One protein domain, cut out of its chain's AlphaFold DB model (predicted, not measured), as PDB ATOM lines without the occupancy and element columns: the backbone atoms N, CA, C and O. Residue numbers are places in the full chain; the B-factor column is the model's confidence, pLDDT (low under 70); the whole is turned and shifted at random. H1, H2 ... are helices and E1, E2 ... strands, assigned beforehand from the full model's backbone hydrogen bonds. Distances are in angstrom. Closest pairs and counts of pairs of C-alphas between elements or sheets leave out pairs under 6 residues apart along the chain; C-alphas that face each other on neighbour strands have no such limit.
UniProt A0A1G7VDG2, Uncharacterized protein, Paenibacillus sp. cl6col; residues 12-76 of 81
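Overview. This is residues 12 to 76 of the 81 residues of an uncharacterized protein of Paenibacillus sp. cl6col (UniProt A0A1G7VDG2). A small, twisted sheet of four short strands has two helices over one face and the other face bare, in two layers. H2 packs along the strands over E1, while H1 meets H2 at a steep tilt and packs on the sheet mainly at edge strand E4; the link of residues 56 to 64 makes the far end of the longest axis. The printed part has 65 residues, with two named helices and four named strands in the order E1, H1, H2, E2, E3, E4; the class is mixed, helices and strands. The sheet's order is E2, E1, E3, E4, all antiparallel. The whole is compact, with a radius of gyration of the C-alphas of 11.2 A and spans of 35 by 24 by 18 A.

Along the chain. E1, residues 12 to 15, begins at C-alpha 12 at (-5.424, 44.088, 0.524) and is 10.1 A long. H1, residues 22 to 34, begins at C-alpha 22 at (10.510, 43.238, 6.642) and is 18.3 A long. H2, residues 39 to 50, is 16.4 A long. E2 is residues 53 to 55, 6.2 A long, and E3 is residues 65 to 68, 9.9 A long. E4, residues 73 to 75, is 6.7 A long and ends at C-alpha 75 at (5.013, 46.089, 0.306).

Arrangement. In the sheet, E1 and E3 are antiparallel at 172 degrees, with N 12 and O 67 2.9 A apart, within hydrogen-bond range. E2, an edge strand, is antiparallel to E1 at 120 degrees, with N 53 and O 15 at 2.9 A. E3 and E4 form a hairpin at 156 degrees, with N 68 and O 73 at 2.8 A. From edge to edge the strands' lines turn by 91 degrees. H2 is on the sheet at a height over the sheet of 9.5 A; it lies over E1, and only just not over E3, on which 2 of its C-alphas fall. It runs along the strands, at 8 degrees to E1 on the local plane. The closest C-alphas of H2 and E2 are those of Cys 47 and Lys 53, 6.0 A apart. H1 is on the sheet too, and its closest C-alpha to E4 is that of Phe 29, 7.9 A from that of Ile 74. H1, with residues 28 to 32 alone, touches residues 41 to 42 of H2; the closest C-alphas are those of Ile 32 and Ile 42, 6.6 A apart. Their lines stand at a steep tilt of 48 degrees, opposite ways. E2 and E4 are apart. In H1 and H2 every O i to N i+4 pair is within hydrogen-bond range.

Size, cuts and confidence. The two C-alphas farthest apart are those of Arg 35 and Asp 60, at 35.6 A. The printed part has no cut and no long link. The mean pLDDT of the printed part is 79.1, and residues 36 to 39 and 59 to 60 are under 70.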
ATOM      1  N   LYS A  12      -5.073  44.242  -0.888       84.81
ATOM      2  CA  LYS A  12      -5.424  44.088   0.524       84.81
ATOM      3  C   LYS A  12      -4.522  44.983   1.359       84.81
ATOM      4  O   LYS A  12      -3.298  44.911   1.253       84.81
ATOM      5  N   TYR A  13      -5.134  45.821   2.190       87.19
ATOM      6  CA  TYR A  13      -4.428  46.718   3.098       87.19
ATOM      7  C   TYR A  13      -4.543  46.177   4.514       87.19
ATOM      8  O   TYR A  13      -5.643  45.936   5.010       87.19
ATOM      9  N   LEU A  14      -3.401  45.978   5.159       86.44
ATOM     10  CA  LEU A  14      -3.327  45.424   6.500       86.44
ATOM     11  C   LEU A  14      -2.740  46.453   7.463       86.44
ATOM     12  O   LEU A  14      -1.742  47.121   7.175       86.44
ATOM     13  N   LEU A  15      -3.375  46.539   8.626       87.62
ATOM     14  CA  LEU A  15      -2.880  47.242   9.800       87.62
ATOM     15  C   LEU A  15      -2.485  46.207  10.850       87.62
ATOM     16  O   LEU A  15      -3.269  45.308  11.174       87.62
ATOM     17  N   SER A  16      -1.288  46.348  11.399       81.00
ATOM     18  CA  SER A  16      -0.791  45.500  12.472       81.00
ATOM     19  C   SER A  16      -0.918  46.212  13.818       81.00
ATOM     20  O   SER A  16      -0.847  47.434  13.908       81.00
ATOM     21  N   ASN A  17      -1.086  45.444  14.898       72.88
ATOM     22  CA  ASN A  17      -0.997  45.999  16.256       72.88
ATOM     23  C   ASN A  17       0.466  46.149  16.724       72.88
ATOM     24  O   ASN A  17       0.717  46.740  17.772       72.88
ATOM     25  N   SER A  18       1.421  45.612  15.959       71.00
ATOM     26  CA  SER A  18       2.865  45.686  16.202       71.00
ATOM     27  C   SER A  18       3.628  45.866  14.889       71.00
ATOM     28  O   SER A  18       3.256  45.273  13.876       71.00
ATOM     29  N   ASP A  19       4.720  46.627  14.890       70.88
ATOM     30  CA  ASP A  19       5.576  46.730  13.705       70.88
ATOM     31  C   ASP A  19       6.190  45.356  13.388       70.88
ATOM     32  O   ASP A  19       7.015  44.846  14.139       70.88
ATOM     33  N   LEU A  20       5.761  44.745  12.280       75.94
ATOM     34  CA  LEU A  20       6.345  43.498  11.777       75.94
ATOM     35  C   LEU A  20       7.660  43.806  11.061       75.94
ATOM     36  O   LEU A  20       7.670  44.726  10.251       75.94
ATOM     37  N   GLU A  21       8.748  43.070  11.251       80.50
ATOM     38  CA  GLU A  21       9.944  43.350  10.447       80.50
ATOM     39  C   GLU A  21       9.776  42.926   8.978       80.50
ATOM     40  O   GLU A  21       9.012  42.021   8.640       80.50
ATOM     41  N   ILE A  22      10.508  43.591   8.074       75.75
ATOM     42  CA  ILE A  22      10.510  43.238   6.642       75.75
ATOM     43  C   ILE A  22      11.019  41.803   6.443       75.75
ATOM     44  O   ILE A  22      10.446  41.049   5.664       75.75
ATOM     45  N   SER A  23      12.048  41.415   7.198       80.25
ATOM     46  CA  SER A  23      12.658  40.080   7.172       80.25
ATOM     47  C   SER A  23      11.653  38.963   7.492       80.25
ATOM     48  O   SER A  23      11.655  37.903   6.864       80.25
ATOM     49  N   GLU A  24      10.753  39.197   8.449       80.62
ATOM     50  CA  GLU A  24       9.691  38.255   8.804       80.62
ATOM     51  C   GLU A  24       8.652  38.135   7.690       80.62
ATOM     52  O   GLU A  24       8.237  37.028   7.344       80.62
ATOM     53  N   LEU A  25       8.286  39.267   7.092       78.81
ATOM     54  CA  LEU A  25       7.380  39.364   5.951       78.81
ATOM     55  C   LEU A  25       7.887  38.572   4.743       78.81
ATOM     56  O   LEU A  25       7.145  37.775   4.172       78.81
ATOM     57  N   GLU A  26       9.162  38.741   4.392       80.12
ATOM     58  CA  GLU A  26       9.815  38.004   3.306       80.12
ATOM     59  C   GLU A  26       9.824  36.496   3.572       80.12
ATOM     60  O   GLU A  26       9.564  35.696   2.670       80.12
ATOM     61  N   ARG A  27      10.064  36.090   4.825       83.19
ATOM     62  CA  ARG A  27      10.033  34.677   5.217       83.19
ATOM     63  C   ARG A  27       8.641  34.075   5.039       83.19
ATOM     64  O   ARG A  27       8.525  32.982   4.483       83.19
ATOM     65  N   VAL A  28       7.600  34.765   5.508       78.56
ATOM     66  CA  VAL A  28       6.201  34.331   5.352       78.56
ATOM     67  C   VAL A  28       5.841  34.238   3.874       78.56
ATOM     68  O   VAL A  28       5.333  33.211   3.424       78.56
ATOM     69  N   PHE A  29       6.192  35.265   3.101       78.50
ATOM     70  CA  PHE A  29       5.963  35.293   1.665       78.50
ATOM     71  C   PHE A  29       6.611  34.096   0.960       78.50
ATOM     72  O   PHE A  29       5.949  33.371   0.215       78.50
ATOM     73  N   GLY A  30       7.884  33.822   1.254       78.56
ATOM     74  CA  GLY A  30       8.614  32.692   0.683       78.56
ATOM     75  C   GLY A  30       7.988  31.339   1.026       78.56
ATOM     76  O   GLY A  30       7.860  30.488   0.149       78.56
ATOM     77  N   GLN A  31       7.534  31.140   2.268       78.19
ATOM     78  CA  GLN A  31       6.884  29.888   2.675       78.19
ATOM     79  C   GLN A  31       5.579  29.631   1.920       78.19
ATOM     80  O   GLN A  31       5.329  28.499   1.508       78.19
ATOM     81  N   ILE A  32       4.768  30.668   1.720       72.12
ATOM     82  CA  ILE A  32       3.463  30.544   1.062       72.12
ATOM     83  C   ILE A  32       3.641  30.370  -0.452       72.12
ATOM     84  O   ILE A  32       3.005  29.507  -1.058       72.12
ATOM     85  N   THR A  33       4.609  31.077  -1.042       70.94
ATOM     86  CA  THR A  33       4.988  30.914  -2.455       70.94
ATOM     87  C   THR A  33       5.476  29.492  -2.754       70.94
ATOM     88  O   THR A  33       5.064  28.889  -3.742       70.94
ATOM     89  N   VAL A  34       6.311  28.913  -1.879       73.06
ATOM     90  CA  VAL A  34       6.817  27.533  -2.031       73.06
ATOM     91  C   VAL A  34       5.695  26.495  -1.941       73.06
ATOM     92  O   VAL A  34       5.777  25.448  -2.580       73.06
ATOM     93  N   ARG A  35       4.633  26.777  -1.181       70.94
ATOM     94  CA  ARG A  35       3.459  25.899  -1.058       70.94
ATOM     95  C   ARG A  35       2.497  25.995  -2.246       70.94
ATOM     96  O   ARG A  35       1.566  25.198  -2.317       70.94
ATOM     97  N   GLY A  36       2.722  26.925  -3.179       64.50
ATOM     98  CA  GLY A  36       1.834  27.156  -4.324       64.50
ATOM     99  C   GLY A  36       0.456  27.678  -3.916       64.50
ATOM    100  O   GLY A  36      -0.519  27.499  -4.646       64.50
ATOM    101  N   GLU A  37       0.360  28.273  -2.728       68.44
ATOM    102  CA  GLU A  37      -0.881  28.838  -2.216       68.44
ATOM    103  C   GLU A  37      -1.202  30.157  -2.922       68.44
ATOM    104  O   GLU A  37      -0.322  30.877  -3.399       68.44
ATOM    105  N   ARG A  38      -2.498  30.464  -3.009       69.69
ATOM    106  CA  ARG A  38      -2.964  31.699  -3.637       69.69
ATOM    107  C   ARG A  38      -2.650  32.919  -2.752       69.69
ATOM    108  O   ARG A  38      -2.521  32.757  -1.537       69.69
ATOM    109  N   PRO A  39      -2.574  34.136  -3.325       67.06
ATOM    110  CA  PRO A  39      -2.393  35.391  -2.583       67.06
ATOM    111  C   PRO A  39      -3.293  35.567  -1.355       67.06
ATOM    112  O   PRO A  39      -2.867  36.118  -0.341       67.06
ATOM    113  N   GLU A  40      -4.507  35.030  -1.404       71.75
ATOM    114  CA  GLU A  40      -5.460  35.045  -0.299       71.75
ATOM    115  C   GLU A  40      -4.976  34.247   0.925       71.75
ATOM    116  O   GLU A  40      -5.262  34.637   2.054       71.75
ATOM    117  N   GLY A  41      -4.173  33.196   0.733       76.69
ATOM    118  CA  GLY A  41      -3.588  32.421   1.834       76.69
ATOM    119  C   GLY A  41      -2.598  33.235   2.670       76.69
ATOM    120  O   GLY A  41      -2.539  33.090   3.890       76.69
ATOM    121  N   ILE A  42      -1.880  34.176   2.042       78.12
ATOM    122  CA  ILE A  42      -1.007  35.127   2.749       78.12
ATOM    123  C   ILE A  42      -1.828  36.032   3.649       78.12
ATOM    124  O   ILE A  42      -1.484  36.225   4.815       78.12
ATOM    125  N   TYR A  43      -2.906  36.585   3.101       78.75
ATOM    126  CA  TYR A  43      -3.806  37.449   3.844       78.75
ATOM    127  C   TYR A  43      -4.351  36.734   5.088       78.75
ATOM    128  O   TYR A  43      -4.200  37.231   6.205       78.75
ATOM    129  N   GLU A  44      -4.913  35.536   4.912       82.12
ATOM    130  CA  GLU A  44      -5.478  34.751   6.013       82.12
ATOM    131  C   GLU A  44      -4.424  34.410   7.071       82.12
ATOM    132  O   GLU A  44      -4.683  34.527   8.272       82.12
ATOM    133  N   TYR A  45      -3.217  34.044   6.634       82.50
ATOM    134  CA  TYR A  45      -2.108  33.727   7.525       82.50
ATOM    135  C   TYR A  45      -1.666  34.940   8.353       82.50
ATOM    136  O   TYR A  45      -1.532  34.840   9.572       82.50
ATOM    137  N   LEU A  46      -1.493  36.107   7.724       83.06
ATOM    138  CA  LEU A  46      -1.107  37.341   8.413       83.06
ATOM    139  C   LEU A  46      -2.181  37.805   9.408       83.06
ATOM    140  O   LEU A  46      -1.862  38.217  10.524       83.06
ATOM    141  N   CYS A  47      -3.461  37.689   9.055       85.19
ATOM    142  CA  CYS A  47      -4.548  38.000   9.979       85.19
ATOM    143  C   CYS A  47      -4.590  37.046  11.178       85.19
ATOM    144  O   CYS A  47      -4.773  37.490  12.311       85.19
ATOM    145  N   LYS A  48      -4.409  35.742  10.945       85.25
ATOM    146  CA  LYS A  48      -4.535  34.716  11.984       85.25
ATOM    147  C   LYS A  48      -3.329  34.656  12.920       85.25
ATOM    148  O   LYS A  48      -3.511  34.645  14.133       85.25
ATOM    149  N   GLU A  49      -2.120  34.615  12.368       84.00
ATOM    150  CA  GLU A  49      -0.894  34.382  13.144       84.00
ATOM    151  C   GLU A  49      -0.309  35.678  13.709       84.00
ATOM    152  O   GLU A  49       0.264  35.675  14.796       84.00
ATOM    153  N   TYR A  50      -0.491  36.799  13.005       81.19
ATOM    154  CA  TYR A  50       0.050  38.101  13.410       81.19
ATOM    155  C   TYR A  50      -1.025  39.079  13.900       81.19
ATOM    156  O   TYR A  50      -0.719  40.221  14.239       81.19
ATOM    157  N   GLY A  51      -2.293  38.653  13.960       85.31
ATOM    158  CA  GLY A  51      -3.393  39.476  14.467       85.31
ATOM    159  C   GLY A  51      -3.648  40.741  13.643       85.31
ATOM    160  O   GLY A  51      -4.185  41.722  14.171       85.31
ATOM    161  N   MET A  52      -3.231  40.742  12.374       86.81
ATOM    162  CA  MET A  52      -3.407  41.879  11.477       86.81
ATOM    163  C   MET A  52      -4.873  42.053  11.099       86.81
ATOM    164  O   MET A  52      -5.630  41.088  10.980       86.81
ATOM    165  N   LYS A  53      -5.281  43.302  10.888       87.81
ATOM    166  CA  LYS A  53      -6.647  43.650  10.500       87.81
ATOM    167  C   LYS A  53      -6.666  44.203   9.088       87.81
ATOM    168  O   LYS A  53      -5.906  45.120   8.778       87.81
ATOM    169  N   GLU A  54      -7.575  43.677   8.272       86.50
ATOM    170  CA  GLU A  54      -7.920  44.301   6.999       86.50
ATOM    171  C   GLU A  54      -8.514  45.686   7.253       86.50
ATOM    172  O   GLU A  54      -9.360  45.872   8.135       86.50
ATOM    173  N   ILE A  55      -8.046  46.661   6.486       85.31
ATOM    174  CA  ILE A  55      -8.565  48.020   6.489       85.31
ATOM    175  C   ILE A  55      -8.843  48.462   5.055       85.31
ATOM    176  O   ILE A  55      -8.247  47.968   4.103       85.31
ATOM    177  N   GLU A  56      -9.741  49.425   4.897       82.44
ATOM    178  CA  GLU A  56      -9.904  50.120   3.623       82.44
ATOM    179  C   GLU A  56      -8.799  51.169   3.447       82.44
ATOM    180  O   GLU A  56      -8.305  51.743   4.427       82.44
ATOM    181  N   LYS A  57      -8.426  51.450   2.191       77.38
ATOM    182  CA  LYS A  57      -7.532  52.563   1.849       77.38
ATOM    183  C   LYS A  57      -8.267  53.878   2.101       77.38
ATOM    184  O   LYS A  57      -9.010  54.358   1.252       77.38
ATOM    185  N   ILE A  58      -8.046  54.457   3.274       76.31
ATOM    186  CA  ILE A  58      -8.533  55.787   3.646       76.31
ATOM    187  C   ILE A  58      -7.306  56.685   3.781       76.31
ATOM    188  O   ILE A  58      -6.342  56.291   4.434       76.31
ATOM    189  N   ASN A  59      -7.343  57.880   3.179       65.88
ATOM    190  CA  ASN A  59      -6.192  58.790   3.061       65.88
ATOM    191  C   ASN A  59      -5.498  59.129   4.398       65.88
ATOM    192  O   ASN A  59      -4.318  59.459   4.390       65.88
ATOM    193  N   ASP A  60      -6.194  58.980   5.528       69.00
ATOM    194  CA  ASP A  60      -5.690  59.331   6.861       69.00
ATOM    195  C   ASP A  60      -5.306  58.122   7.727       69.00
ATOM    196  O   ASP A  60      -4.898  58.277   8.882       69.00
ATOM    197  N   ARG A  61      -5.451  56.896   7.212       73.69
ATOM    198  CA  ARG A  61      -5.145  55.686   7.978       73.69
ATOM    199  C   ARG A  61      -3.788  55.137   7.572       73.69
ATOM    200  O   ARG A  61      -3.573  54.780   6.417       73.69
ATOM    201  N   ARG A  62      -2.885  55.011   8.548       80.62
ATOM    202  CA  ARG A  62      -1.620  54.296   8.357       80.62
ATOM    203  C   ARG A  62      -1.928  52.851   7.955       80.62
ATOM    204  O   ARG A  62      -2.635  52.141   8.659       80.62
ATOM    205  N   ILE A  63      -1.405  52.447   6.811       85.81
ATOM    206  CA  ILE A  63      -1.343  51.072   6.321       85.81
ATOM    207  C   ILE A  63       0.064  50.559   6.602       85.81
ATOM    208  O   ILE A  63       1.037  51.202   6.200       85.81
ATOM    209  N   ASP A  64       0.180  49.408   7.252       83.94
ATOM    210  CA  ASP A  64       1.487  48.814   7.528       83.94
ATOM    211  C   ASP A  64       1.946  47.917   6.384       83.94
ATOM    212  O   ASP A  64       3.138  47.870   6.079       83.94
ATOM    213  N   ILE A  65       1.010  47.216   5.739       85.62
ATOM    214  CA  ILE A  65       1.303  46.261   4.671       85.62
ATOM    215  C   ILE A  65       0.270  46.383   3.553       85.62
ATOM    216  O   ILE A  65      -0.932  46.488   3.798       85.62
ATOM    217  N   VAL A  66       0.752  46.321   2.315       86.31
ATOM    218  CA  VAL A  66      -0.056  46.223   1.099       86.31
ATOM    219  C   VAL A  66       0.259  44.897   0.432       86.31
ATOM    220  O   VAL A  66       1.422  44.631   0.140       86.31
ATOM    221  N   ILE A  67      -0.765  44.093   0.166       84.69
ATOM    222  CA  ILE A  67      -0.661  42.894  -0.665       84.69
ATOM    223  C   ILE A  67      -1.325  43.211  -2.003       84.69
ATOM    224  O   ILE A  67      -2.514  43.519  -2.047       84.69
ATOM    225  N   ASP A  68      -0.547  43.147  -3.074       84.06
ATOM    226  CA  ASP A  68      -1.015  43.198  -4.455       84.06
ATOM    227  C   ASP A  68      -1.288  41.767  -4.914       84.06
ATOM    228  O   ASP A  68      -0.369  40.950  -5.023       84.06
ATOM    229  N   LEU A  69      -2.568  41.456  -5.105       78.62
ATOM    230  CA  LEU A  69      -3.024  40.118  -5.463       78.62
ATOM    231  C   LEU A  69      -2.841  39.837  -6.961       78.62
ATOM    232  O   LEU A  69      -2.730  38.673  -7.338       78.62
ATOM    233  N   ASP A  70      -2.749  40.876  -7.797       79.81
ATOM    234  CA  ASP A  70      -2.565  40.741  -9.245       79.81
ATOM    235  C   ASP A  70      -1.116  40.402  -9.590       79.81
ATOM    236  O   ASP A  70      -0.842  39.556 -10.442       79.81
ATOM    237  N   THR A  71      -0.167  41.057  -8.915       77.94
ATOM    238  CA  THR A  71       1.267  40.822  -9.134       77.94
ATOM    239  C   THR A  71       1.899  39.903  -8.099       77.94
ATOM    240  O   THR A  71       3.082  39.582  -8.227       77.94
ATOM    241  N   PHE A  72       1.114  39.466  -7.110       77.56
ATOM    242  CA  PHE A  72       1.550  38.660  -5.974       77.56
ATOM    243  C   PHE A  72       2.788  39.272  -5.318       77.56
ATOM    244  O   PHE A  72       3.868  38.687  -5.278       77.56
ATOM    245  N   LYS A  73       2.649  40.512  -4.853       79.88
ATOM    246  CA  LYS A  73       3.725  41.252  -4.191       79.88
ATOM    247  C   LYS A  73       3.246  41.811  -2.870       79.88
ATOM    248  O   LYS A  73       2.072  42.136  -2.710       79.88
ATOM    249  N   ILE A  74       4.176  41.949  -1.932       80.12
ATOM    250  CA  ILE A  74       3.913  42.576  -0.644       80.12
ATOM    251  C   ILE A  74       4.844  43.759  -0.443       80.12
ATOM    252  O   ILE A  74       6.037  43.679  -0.730       80.12
ATOM    253  N   TYR A  75       4.293  44.849   0.080       81.94
ATOM    254  CA  TYR A  75       5.013  46.089   0.306       81.94
ATOM    255  C   TYR A  75       4.709  46.656   1.687       81.94
ATOM    256  O   TYR A  75       3.575  46.587   2.162       81.94
ATOM    257  N   LYS A  76       5.711  47.302   2.285       83.62
ATOM    258  CA  LYS A  76       5.514  48.242   3.387       83.62
ATOM    259  C   LYS A  76       5.456  49.668   2.840       83.62
ATOM    260  O   LYS A  76       6.446  50.111   2.252       83.62
TER     261      LYS A  76